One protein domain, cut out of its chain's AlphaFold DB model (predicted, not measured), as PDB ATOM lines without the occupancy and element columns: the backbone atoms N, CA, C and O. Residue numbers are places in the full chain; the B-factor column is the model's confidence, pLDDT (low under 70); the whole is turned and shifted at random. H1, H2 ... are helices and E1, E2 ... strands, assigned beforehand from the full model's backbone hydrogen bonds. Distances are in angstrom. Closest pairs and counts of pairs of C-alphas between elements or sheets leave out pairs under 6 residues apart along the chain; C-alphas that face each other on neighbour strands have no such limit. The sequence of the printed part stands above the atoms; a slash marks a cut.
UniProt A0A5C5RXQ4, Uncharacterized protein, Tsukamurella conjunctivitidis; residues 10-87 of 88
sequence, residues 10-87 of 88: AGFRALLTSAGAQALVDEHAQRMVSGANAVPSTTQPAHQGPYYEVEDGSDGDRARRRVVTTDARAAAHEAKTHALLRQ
ATOM      1  N   ALA A  10      64.069  -6.545 -29.903       90.69
ATOM      2  CA  ALA A  10      63.401  -5.302 -29.521       90.69
ATOM      3  C   ALA A  10      63.442  -4.265 -30.654       90.69
ATOM      4  O   ALA A  10      62.432  -3.634 -30.959       90.69
ATOM      5  N   GLY A  11      64.593  -4.132 -31.321       92.00
ATOM      6  CA  GLY A  11      64.742  -3.262 -32.487       92.00
ATOM      7  C   GLY A  11      63.862  -3.706 -33.654       92.00
ATOM      8  O   GLY A  11      63.241  -2.876 -34.311       92.00
ATOM      9  N   PHE A  12      63.744  -5.015 -33.878       92.94
ATOM     10  CA  PHE A  12      62.860  -5.548 -34.907       92.94
ATOM     11  C   PHE A  12      61.379  -5.281 -34.602       92.94
ATOM     12  O   PHE A  12      60.661  -4.803 -35.478       92.94
ATOM     13  N   ARG A  13      60.925  -5.501 -33.361       93.00
ATOM     14  CA  ARG A  13      59.550  -5.159 -32.952       93.00
ATOM     15  C   ARG A  13      59.270  -3.667 -33.117       93.00
ATOM     16  O   ARG A  13      58.251  -3.311 -33.694       93.00
ATOM     17  N   ALA A  14      60.212  -2.806 -32.727       93.69
ATOM     18  CA  ALA A  14      60.083  -1.362 -32.906       93.69
ATOM     19  C   ALA A  14      59.905  -0.958 -34.382       93.69
ATOM     20  O   ALA A  14      59.157  -0.026 -34.673       93.69
ATOM     21  N   LEU A  15      60.541  -1.669 -35.321       95.44
ATOM     22  CA  LEU A  15      60.306  -1.469 -36.754       95.44
ATOM     23  C   LEU A  15      58.888  -1.891 -37.156       95.44
ATOM     24  O   LEU A  15      58.214  -1.146 -37.868       95.44
ATOM     25  N   LEU A  16      58.415  -3.045 -36.677       96.00
ATOM     26  CA  LEU A  16      57.084  -3.573 -36.996       96.00
ATOM     27  C   LEU A  16      55.933  -2.767 -36.387       96.00
ATOM     28  O   LEU A  16      54.825  -2.800 -36.916       96.00
ATOM     29  N   THR A  17      56.172  -2.048 -35.294       95.44
ATOM     30  CA  THR A  17      55.187  -1.172 -34.643       95.44
ATOM     31  C   THR A  17      55.428   0.309 -34.939       95.44
ATOM     32  O   THR A  17      54.772   1.168 -34.351       95.44
ATOM     33  N   SER A  18      56.384   0.629 -35.817       96.31
ATOM     34  CA  SER A  18      56.735   2.007 -36.161       96.31
ATOM     35  C   SER A  18      55.583   2.747 -36.847       96.31
ATOM     36  O   SER A  18      54.714   2.138 -37.471       96.31
ATOM     37  N   ALA A  19      55.615   4.083 -36.812       95.62
ATOM     38  CA  ALA A  19      54.652   4.913 -37.539       95.62
ATOM     39  C   ALA A  19      54.648   4.626 -39.054       95.62
ATOM     40  O   ALA A  19      53.596   4.650 -39.682       95.62
ATOM     41  N   GLY A  20      55.810   4.294 -39.633       96.50
ATOM     42  CA  GLY A  20      55.907   3.871 -41.031       96.50
ATOM     43  C   GLY A  20      55.207   2.534 -41.288       96.50
ATOM     44  O   GLY A  20      54.466   2.411 -42.258       96.50
ATOM     45  N   ALA A  21      55.379   1.551 -40.398       95.88
ATOM     46  CA  ALA A  21      54.664   0.280 -40.494       95.88
ATOM     47  C   ALA A  21      53.144   0.465 -40.354       95.88
ATOM     48  O   ALA A  21      52.397  -0.127 -41.128       95.88
ATOM     49  N   GLN A  22      52.699   1.324 -39.428       96.12
ATOM     50  CA  GLN A  22      51.288   1.698 -39.266       96.12
ATOM     51  C   GLN A  22      50.727   2.328 -40.551       96.12
ATOM     52  O   GLN A  22      49.740   1.835 -41.087       96.12
ATOM     53  N   ALA A  23      51.414   3.326 -41.114       97.00
ATOM     54  CA  ALA A  23      50.985   3.992 -42.343       97.00
ATOM     55  C   ALA A  23      50.865   3.028 -43.537       97.00
ATOM     56  O   ALA A  23      49.913   3.116 -44.310       97.00
ATOM     57  N   LEU A  24      51.794   2.074 -43.670       96.94
ATOM     58  CA  LEU A  24      51.748   1.072 -44.737       96.94
ATOM     59  C   LEU A  24      50.534   0.145 -44.610       96.94
ATOM     60  O   LEU A  24      49.870  -0.134 -45.612       96.94
ATOM     61  N   VAL A  25      50.234  -0.338 -43.398       96.62
ATOM     62  CA  VAL A  25      49.061  -1.203 -43.194       96.62
ATOM     63  C   VAL A  25      47.752  -0.424 -43.310       96.62
ATOM     64  O   VAL A  25      46.781  -0.976 -43.822       96.62
ATOM     65  N   ASP A  26      47.736   0.852 -42.916       96.94
ATOM     66  CA  ASP A  26      46.599   1.762 -43.094       96.94
ATOM     67  C   ASP A  26      46.274   1.978 -44.570       96.94
ATOM     68  O   ASP A  26      45.152   1.713 -45.008       96.94
ATOM     69  N   GLU A  27      47.262   2.404 -45.358       97.69
ATOM     70  CA  GLU A  27      47.089   2.672 -46.786       97.69
ATOM     71  C   GLU A  27      46.639   1.412 -47.535       97.69
ATOM     72  O   GLU A  27      45.763   1.452 -48.405       97.69
ATOM     73  N   HIS A  28      47.233   0.266 -47.203       97.06
ATOM     74  CA  HIS A  28      46.851  -0.998 -47.811       97.06
ATOM     75  C   HIS A  28      45.406  -1.384 -47.461       97.06
ATOM     76  O   HIS A  28      44.623  -1.684 -48.363       97.06
ATOM     77  N   ALA A  29      45.028  -1.327 -46.181       96.44
ATOM     78  CA  ALA A  29      43.687  -1.700 -45.737       96.44
ATOM     79  C   ALA A  29      42.603  -0.783 -46.321       96.44
ATOM     80  O   ALA A  29      41.574  -1.274 -46.787       96.44
ATOM     81  N   GLN A  30      42.856   0.527 -46.380       96.06
ATOM     82  CA  GLN A  30      41.941   1.490 -46.997       96.06
ATOM     83  C   GLN A  30      41.728   1.204 -48.486       96.06
ATOM     84  O   GLN A  30      40.590   1.220 -48.959       96.06
ATOM     85  N   ARG A  31      42.798   0.880 -49.227       96.38
ATOM     86  CA  ARG A  31      42.680   0.478 -50.638       96.38
ATOM     87  C   ARG A  31      41.857  -0.794 -50.807       96.38
ATOM     88  O   ARG A  31      41.002  -0.829 -51.690       96.38
ATOM     89  N   MET A  32      42.076  -1.809 -49.967       95.19
ATOM     90  CA  MET A  32      41.295  -3.048 -50.037       95.19
ATOM     91  C   MET A  32      39.810  -2.806 -49.765       95.19
ATOM     92  O   MET A  32      38.973  -3.255 -50.543       95.19
ATOM     93  N   VAL A  33      39.476  -2.075 -48.696       94.56
ATOM     94  CA  VAL A  33      38.077  -1.798 -48.331       94.56
ATOM     95  C   VAL A  33      37.385  -0.935 -49.377       94.56
ATOM     96  O   VAL A  33      36.248  -1.225 -49.741       94.56
ATOM     97  N   SER A  34      38.067   0.080 -49.910       93.31
ATOM     98  CA  SER A  34      37.535   0.902 -51.001       93.31
ATOM     99  C   SER A  34      37.239   0.061 -52.246       93.31
ATOM    100  O   SER A  34      36.134   0.117 -52.782       93.31
ATOM    101  N   GLY A  35      38.183  -0.794 -52.659       92.50
ATOM    102  CA  GLY A  35      37.996  -1.695 -53.796       92.50
ATOM    103  C   GLY A  35      36.860  -2.701 -53.588       92.50
ATOM    104  O   GLY A  35      36.045  -2.893 -54.484       92.50
ATOM    105  N   ALA A  36      36.769  -3.301 -52.399       88.81
ATOM    106  CA  ALA A  36      35.721  -4.264 -52.073       88.81
ATOM    107  C   ALA A  36      34.327  -3.612 -52.040       88.81
ATOM    108  O   ALA A  36      33.379  -4.155 -52.601       88.81
ATOM    109  N   ASN A  37      34.205  -2.424 -51.439       90.00
ATOM    110  CA  ASN A  37      32.936  -1.698 -51.343       90.00
ATOM    111  C   ASN A  37      32.511  -1.007 -52.650       90.00
ATOM    112  O   ASN A  37      31.351  -0.624 -52.777       90.00
ATOM    113  N   ALA A  38      33.410  -0.843 -53.625       89.06
ATOM    114  CA  ALA A  38      33.057  -0.345 -54.955       89.06
ATOM    115  C   ALA A  38      32.243  -1.361 -55.778       89.06
ATOM    116  O   ALA A  38      31.633  -0.990 -56.783       89.06
ATOM    117  N   VAL A  39      32.223  -2.635 -55.371       84.19
ATOM    118  CA  VAL A  39      31.422  -3.675 -56.021       84.19
ATOM    119  C   VAL A  39      29.963  -3.549 -55.563       84.19
ATOM    120  O   VAL A  39      29.673  -3.731 -54.378       84.19
ATOM    121  N   PRO A  40      29.014  -3.252 -56.469       76.00
ATOM    122  CA  PRO A  40      27.617  -3.084 -56.096       76.00
ATOM    123  C   PRO A  40      26.999  -4.407 -55.636       76.00
ATOM    124  O   PRO A  40      27.297  -5.482 -56.160       76.00
ATOM    125  N   SER A  41      26.076  -4.321 -54.676       73.56
ATOM    126  CA  SER A  41      25.345  -5.495 -54.206       73.56
ATOM    127  C   SER A  41      24.399  -6.017 -55.288       73.56
ATOM    128  O   SER A  41      23.561  -5.281 -55.800       73.56
ATOM    129  N   THR A  42      24.480  -7.315 -55.574       77.50
ATOM    130  CA  THR A  42      23.538  -8.034 -56.446       77.50
ATOM    131  C   THR A  42      22.368  -8.655 -55.671       77.50
ATOM    132  O   THR A  42      21.520  -9.328 -56.254       77.50
ATOM    133  N   THR A  43      22.301  -8.435 -54.352       70.25
ATOM    134  CA  THR A  43      21.252  -8.986 -53.476       70.25
ATOM    135  C   THR A  43      19.979  -8.133 -53.498       70.25
ATOM    136  O   THR A  43      20.040  -6.922 -53.697       70.25
ATOM    137  N   GLN A  44      18.813  -8.748 -53.261       72.88
ATOM    138  CA  GLN A  44      17.532  -8.047 -53.104       72.88
ATOM    139  C   GLN A  44      16.979  -8.219 -51.676       72.88
ATOM    140  O   GLN A  44      16.861  -9.354 -51.213       72.88
ATOM    141  N   PRO A  45      16.622  -7.124 -50.972       74.88
ATOM    142  CA  PRO A  45      16.826  -5.725 -51.369       74.88
ATOM    143  C   PRO A  45      18.316  -5.353 -51.380       74.88
ATOM    144  O   PRO A  45      19.087  -5.919 -50.606       74.88
ATOM    145  N   ALA A  46      18.714  -4.384 -52.207       76.06
ATOM    146  CA  ALA A  46      20.104  -3.934 -52.254       76.06
ATOM    147  C   ALA A  46      20.560  -3.411 -50.884       76.06
ATOM    148  O   ALA A  46      19.806  -2.749 -50.162       76.06
ATOM    149  N   HIS A  47      21.796  -3.729 -50.510       80.06
ATOM    150  CA  HIS A  47      22.415  -3.144 -49.328       80.06
ATOM    151  C   HIS A  47      22.766  -1.678 -49.602       80.06
ATOM    152  O   HIS A  47      23.324  -1.376 -50.653       80.06
ATOM    153  N   GLN A  48      22.419  -0.777 -48.681       80.44
ATOM    154  CA  GLN A  48      22.565   0.673 -48.887       80.44
ATOM    155  C   GLN A  48      23.849   1.261 -48.286       80.44
ATOM    156  O   GLN A  48      24.126   2.441 -48.475       80.44
ATOM    157  N   GLY A  49      24.627   0.457 -47.558       81.31
ATOM    158  CA  GLY A  49      25.868   0.883 -46.915       81.31
ATOM    159  C   GLY A  49      27.098   0.112 -47.399       81.31
ATOM    160  O   GLY A  49      26.965  -0.851 -48.164       81.31
ATOM    161  N   PRO A  50      28.294   0.502 -46.930       84.94
ATOM    162  CA  PRO A  50      29.493  -0.306 -47.107       84.94
ATOM    163  C   PRO A  50      29.297  -1.694 -46.490       84.94
ATOM    164  O   PRO A  50      28.655  -1.841 -45.449       84.94
ATOM    165  N   TYR A  51      29.850  -2.706 -47.151       88.75
ATOM    166  CA  TYR A  51      29.863  -4.087 -46.668       88.75
ATOM    167  C   TYR A  51      31.032  -4.345 -45.719       88.75
ATOM    168  O   TYR A  51      30.920  -5.181 -44.826       88.75
ATOM    169  N   TYR A  52      32.137  -3.624 -45.920       92.62
ATOM    170  CA  TYR A  52      33.389  -3.801 -45.200       92.62
ATOM    171  C   TYR A  52      33.882  -2.513 -44.551       92.62
ATOM    172  O   TYR A  52      33.711  -1.426 -45.108       92.62
ATOM    173  N   GLU A  53      34.573  -2.655 -43.428       94.94
ATOM    174  CA  GLU A  53      35.295  -1.591 -42.739       94.94
ATOM    175  C   GLU A  53      36.673  -2.059 -42.260       94.94
ATOM    176  O   GLU A  53      37.003  -3.246 -42.316       94.94
ATOM    177  N   VAL A  54      37.500  -1.098 -41.840       96.44
ATOM    178  CA  VAL A  54      38.842  -1.351 -41.313       96.44
ATOM    179  C   VAL A  54      38.840  -1.166 -39.802       96.44
ATOM    180  O   VAL A  54      38.514  -0.088 -39.312       96.44
ATOM    181  N   GLU A  55      39.306  -2.179 -39.083       95.69
ATOM    182  CA  GLU A  55      39.560  -2.133 -37.646       95.69
ATOM    183  C   GLU A  55      41.058  -2.236 -37.343       95.69
ATOM    184  O   GLU A  55      41.835  -2.847 -38.093       95.69
ATOM    185  N   ASP A  56      41.473  -1.673 -36.205       94.19
ATOM    186  CA  ASP A  56      42.818  -1.913 -35.695       94.19
ATOM    187  C   ASP A  56      42.944  -3.367 -35.219       94.19
ATOM    188  O   ASP A  56      42.206  -3.839 -34.357       94.19
ATOM    189  N   GLY A  57      43.891  -4.090 -35.812       92.62
ATOM    190  CA  GLY A  57      44.210  -5.469 -35.459       92.62
ATOM    191  C   GLY A  57      45.583  -5.618 -34.825       92.62
ATOM    192  O   GLY A  57      46.083  -6.746 -34.763       92.62
ATOM    193  N   SER A  58      46.225  -4.503 -34.469       91.25
ATOM    194  CA  SER A  58      47.566  -4.489 -33.903       91.25
ATOM    195  C   SER A  58      47.574  -5.243 -32.575       91.25
ATOM    196  O   SER A  58      46.808  -4.956 -31.660       91.25
ATOM    197  N   ASP A  59      48.470  -6.214 -32.465       85.31
ATOM    198  CA  ASP A  59      48.948  -6.722 -31.186       85.31
ATOM    199  C   ASP A  59      50.330  -6.110 -30.976       85.31
ATOM    200  O   ASP A  59      51.020  -5.873 -31.961       85.31
ATOM    201  N   GLY A  60      50.740  -5.794 -29.743       83.94
ATOM    202  CA  GLY A  60      51.936  -4.980 -29.429       83.94
ATOM    203  C   GLY A  60      53.291  -5.452 -29.996       83.94
ATOM    204  O   GLY A  60      54.324  -4.871 -29.683       83.94
ATOM    205  N   ASP A  61      53.285  -6.480 -30.838       90.25
ATOM    206  CA  ASP A  61      54.394  -7.026 -31.598       90.25
ATOM    207  C   ASP A  61      54.447  -6.548 -33.063       90.25
ATOM    208  O   ASP A  61      55.528  -6.569 -33.655       90.25
ATOM    209  N   ARG A  62      53.323  -6.140 -33.681       91.62
ATOM    210  CA  ARG A  62      53.300  -5.612 -35.060       91.62
ATOM    211  C   ARG A  62      52.043  -4.805 -35.392       91.62
ATOM    212  O   ARG A  62      50.937  -5.151 -34.981       91.62
ATOM    213  N   ALA A  63      52.210  -3.784 -36.228       96.19
ATOM    214  CA  ALA A  63      51.106  -3.047 -36.831       96.19
ATOM    215  C   ALA A  63      50.259  -3.971 -37.715       96.19
ATOM    216  O   ALA A  63      50.794  -4.701 -38.556       96.19
ATOM    217  N   ARG A  64      48.936  -3.952 -37.534       95.56
ATOM    218  CA  ARG A  64      48.000  -4.681 -38.398       95.56
ATOM    219  C   ARG A  64      46.679  -3.946 -38.503       95.56
ATOM    220  O   ARG A  64      46.232  -3.304 -37.558       95.56
ATOM    221  N   ARG A  65      46.002  -4.172 -39.620       96.94
ATOM    222  CA  ARG A  65      44.605  -3.805 -39.829       96.94
ATOM    223  C   ARG A  65      43.801  -5.039 -40.187       96.94
ATOM    224  O   ARG A  65      44.319  -5.951 -40.832       96.94
ATOM    225  N   ARG A  66      42.554  -5.083 -39.735       94.62
ATOM    226  CA  ARG A  66      41.595  -6.129 -40.089       94.62
ATOM    227  C   ARG A  66      40.514  -5.517 -40.952       94.62
ATOM    228  O   ARG A  66      40.007  -4.454 -40.628       94.62
ATOM    229  N   VAL A  67      40.185  -6.198 -42.042       92.62
ATOM    230  CA  VAL A  67      38.992  -5.882 -42.819       92.62
ATOM    231  C   VAL A  67      37.880  -6.782 -42.318       92.62
ATOM    232  O   VAL A  67      38.024  -8.005 -42.343       92.62
ATOM    233  N   VAL A  68      36.811  -6.174 -41.826       92.94
ATOM    234  CA  VAL A  68      35.667  -6.873 -41.238       92.94
ATOM    235  C   VAL A  68      34.385  -6.424 -41.916       92.94
ATOM    236  O   VAL A  68      34.345  -5.379 -42.561       92.94
ATOM    237  N   THR A  69      33.340  -7.236 -41.807       91.94
ATOM    238  CA  THR A  69      32.007  -6.858 -42.279       91.94
ATOM    239  C   THR A  69      31.360  -5.876 -41.311       91.94
ATOM    240  O   THR A  69      31.399  -6.112 -40.108       91.94
ATOM    241  N   THR A  70      30.718  -4.837 -41.842       89.25
ATOM    242  CA  THR A  70      30.161  -3.705 -41.075       89.25
ATOM    243  C   THR A  70      28.991  -4.072 -40.163       89.25
ATOM    244  O   THR A  70      28.786  -3.444 -39.127       89.25
ATOM    245  N   ASP A  71      28.185  -5.067 -40.538       85.94
ATOM    246  CA  ASP A  71      27.017  -5.472 -39.760       85.94
ATOM    247  C   ASP A  71      26.720  -6.982 -39.839       85.94
ATOM    248  O   ASP A  71      27.332  -7.750 -40.589       85.94
ATOM    249  N   ALA A  72      25.741  -7.423 -39.042       86.19
ATOM    250  CA  ALA A  72      25.324  -8.824 -38.981       86.19
ATOM    251  C   ALA A  72      24.759  -9.343 -40.315       86.19
ATOM    252  O   ALA A  72      24.850 -10.539 -40.605       86.19
ATOM    253  N   ARG A  73      24.171  -8.465 -41.136       84.19
ATOM    254  CA  ARG A  73      23.628  -8.838 -42.444       84.19
ATOM    255  C   ARG A  73      24.763  -9.098 -43.429       84.19
ATOM    256  O   ARG A  73      24.734 -10.123 -44.111       84.19
ATOM    257  N   ALA A  74      25.745  -8.206 -43.485       85.25
ATOM    258  CA  ALA A  74      26.944  -8.337 -44.290       85.25
ATOM    259  C   ALA A  74      27.735  -9.588 -43.887       85.25
ATOM    260  O   ALA A  74      28.078 -10.394 -44.751       85.25
ATOM    261  N   ALA A  75      27.895  -9.826 -42.581       87.06
ATOM    262  CA  ALA A  75      28.525 -11.034 -42.047       87.06
ATOM    263  C   ALA A  75      27.801 -12.321 -42.483       87.06
ATOM    264  O   ALA A  75      28.428 -13.284 -42.926       87.06
ATOM    265  N   ALA A  76      26.467 -12.347 -42.391       86.19
ATOM    266  CA  ALA A  76      25.671 -13.506 -42.790       86.19
ATOM    267  C   ALA A  76      25.709 -13.758 -44.305       86.19
ATOM    268  O   ALA A  76      25.670 -14.912 -44.740       86.19
ATOM    269  N   HIS A  77      25.761 -12.698 -45.114       85.88
ATOM    270  CA  HIS A  77      25.921 -12.816 -46.560       85.88
ATOM    271  C   HIS A  77      27.298 -13.381 -46.917       85.88
ATOM    272  O   HIS A  77      27.368 -14.357 -47.661       85.88
ATOM    273  N   GLU A  78      28.366 -12.855 -46.318       86.12
ATOM    274  CA  GLU A  78      29.723 -13.361 -46.531       86.12
ATOM    275  C   GLU A  78      29.870 -14.836 -46.145       86.12
ATOM    276  O   GLU A  78      30.371 -15.647 -46.924       86.12
ATOM    277  N   ALA A  79      29.321 -15.238 -44.994       87.25
ATOM    278  CA  ALA A  79      29.329 -16.638 -44.576       87.25
ATOM    279  C   ALA A  79      28.660 -17.569 -45.606       87.25
ATOM    280  O   ALA A  79      29.161 -18.666 -45.867       87.25
ATOM    281  N   LYS A  80      27.550 -17.133 -46.221       85.69
ATOM    282  CA  LYS A  80      26.865 -17.888 -47.284       85.69
ATOM    283  C   LYS A  80      27.703 -17.960 -48.559       85.69
ATOM    284  O   LYS A  80      27.835 -19.046 -49.120       85.69
ATOM    285  N   THR A  81      28.290 -16.845 -48.987       84.19
ATOM    286  CA  THR A  81      29.158 -16.787 -50.173       84.19
ATOM    287  C   THR A  81      30.374 -17.694 -50.009       84.19
ATOM    288  O   THR A  81      30.652 -18.515 -50.880       84.19
ATOM    289  N   HIS A  82      31.051 -17.641 -48.860       85.31
ATOM    290  CA  HIS A  82      32.178 -18.523 -48.554       85.31
ATOM    291  C   HIS A  82      31.779 -20.002 -48.512       85.31
ATOM    292  O   HIS A  82      32.541 -20.852 -48.970       85.31
ATOM    293  N   ALA A  83      30.606 -20.328 -47.960       88.69
ATOM    294  CA  ALA A  83      30.106 -21.700 -47.953       88.69
ATOM    295  C   ALA A  83      29.865 -22.221 -49.377       88.69
ATOM    296  O   ALA A  83      30.252 -23.348 -49.671       88.69
ATOM    297  N   LEU A  84      29.296 -21.390 -50.257       86.31
ATOM    298  CA  LEU A  84      29.093 -21.721 -51.667       86.31
ATOM    299  C   LEU A  84      30.428 -21.911 -52.403       86.31
ATOM    300  O   LEU A  84      30.604 -22.913 -53.083       86.31
ATOM    301  N   LEU A  85      31.389 -20.998 -52.226       83.62
ATOM    302  CA  LEU A  85      32.706 -21.079 -52.874       83.62
ATOM    303  C   LEU A  85      33.492 -22.337 -52.493       83.62
ATOM    304  O   LEU A  85      34.259 -22.838 -53.301       83.62
ATOM    305  N   ARG A  86      33.312 -22.860 -51.275       86.62
ATOM    306  CA  ARG A  86      33.952 -24.114 -50.837       86.62
ATOM    307  C   ARG A  86      33.343 -25.370 -51.465       86.62
ATOM    308  O   ARG A  86      33.917 -26.442 -51.309       86.62
ATOM    309  N   GLN A  87      32.163 -25.260 -52.068       83.00
ATOM    310  CA  GLN A  87      31.463 -26.371 -52.719       83.00
ATOM    311  C   GLN A  87      31.729 -26.436 -54.232       83.00
ATOM    312  O   GLN A  87      31.301 -27.400 -54.863       83.00
TER     313      GLN A  87
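This is residues 10 to 87 of the 88 residues of an uncharacterized protein of Tsukamurella conjunctivitidis (UniProt A0A5C5RXQ4). One long helix, H2, packs along a small two-stranded hairpin, E1 and E2; H1 extends the line at the beginning of H2, and at the other end the loop of residues 38 to 51 reaches out and folds back into E1. From the end of E2 the helix H3 turns away, and its part from residue 79 on sticks out with the tail, to residue 87. The printed part has 78 residues, with three named helices and two named strands in the order H1, H2, E1, E2, H3; the sheet, in the order E1, E2, is antiparallel, and the class is mostly helix. The whole is loose, with a radius of gyration of the C-alphas of 15.8 A, and its outline is a rod with spans of 51 by 25 by 19 A.

Find C-alpha 10 at (63.401, -5.302, -29.521), where H1 begins; it runs over residues 10 to 16. H2 takes residues 19 to 37, from C-alpha 19 at (54.652, 4.913, -37.539), and measures 26.6 A from first to last C-alpha. Look next at residues 52 to 56 for E1, 13.5 A long, and at residues 65 to 69 for E2, 13.2 A long. H3, residues 72 to 85, is 19.9 A long and ends at C-alpha 85, at (32.706, -21.079, -52.874).

Start at the hairpin of E1 and E2, antiparallel with 145 degrees between their directions; N 53 and O 68 are 2.9 A apart and N 55 and O 66 are 2.8 A apart, both within hydrogen-bond range. Look next for H2: its closest C-alphas to E1 are those of Val 33 and Tyr 52, 6.0 A apart, with 7 pairs of C-alphas within 8 A, and to E2 those of Val 25 and Arg 65, 6.2 A apart, with 6 pairs within 8 A. H1 and H2 are close but not clearly touching, the closest C-alphas being those of Leu 15 and Ala 21 at 7.0 A. They run the same way at a shallow tilt of 29 degrees. The closest C-alphas of H3 and E2 are those of Thr 69 and Ala 75, 5.4 A apart. H2 and H3 are apart, and so are H1 and H3. In H1, H2 and H3 every O i to N i+4 pair is within hydrogen-bond range.

Measure from Gly 11 to Gln 44 for the two C-alphas farthest apart, 51.7 A. The link from H2 to E1, 14 residues, is long. Residues 79 to 87, of which 79 to 85 belong to H3, stand free. The printed part has no cut, its mean pLDDT is 89.5, and no printed residue is under 70.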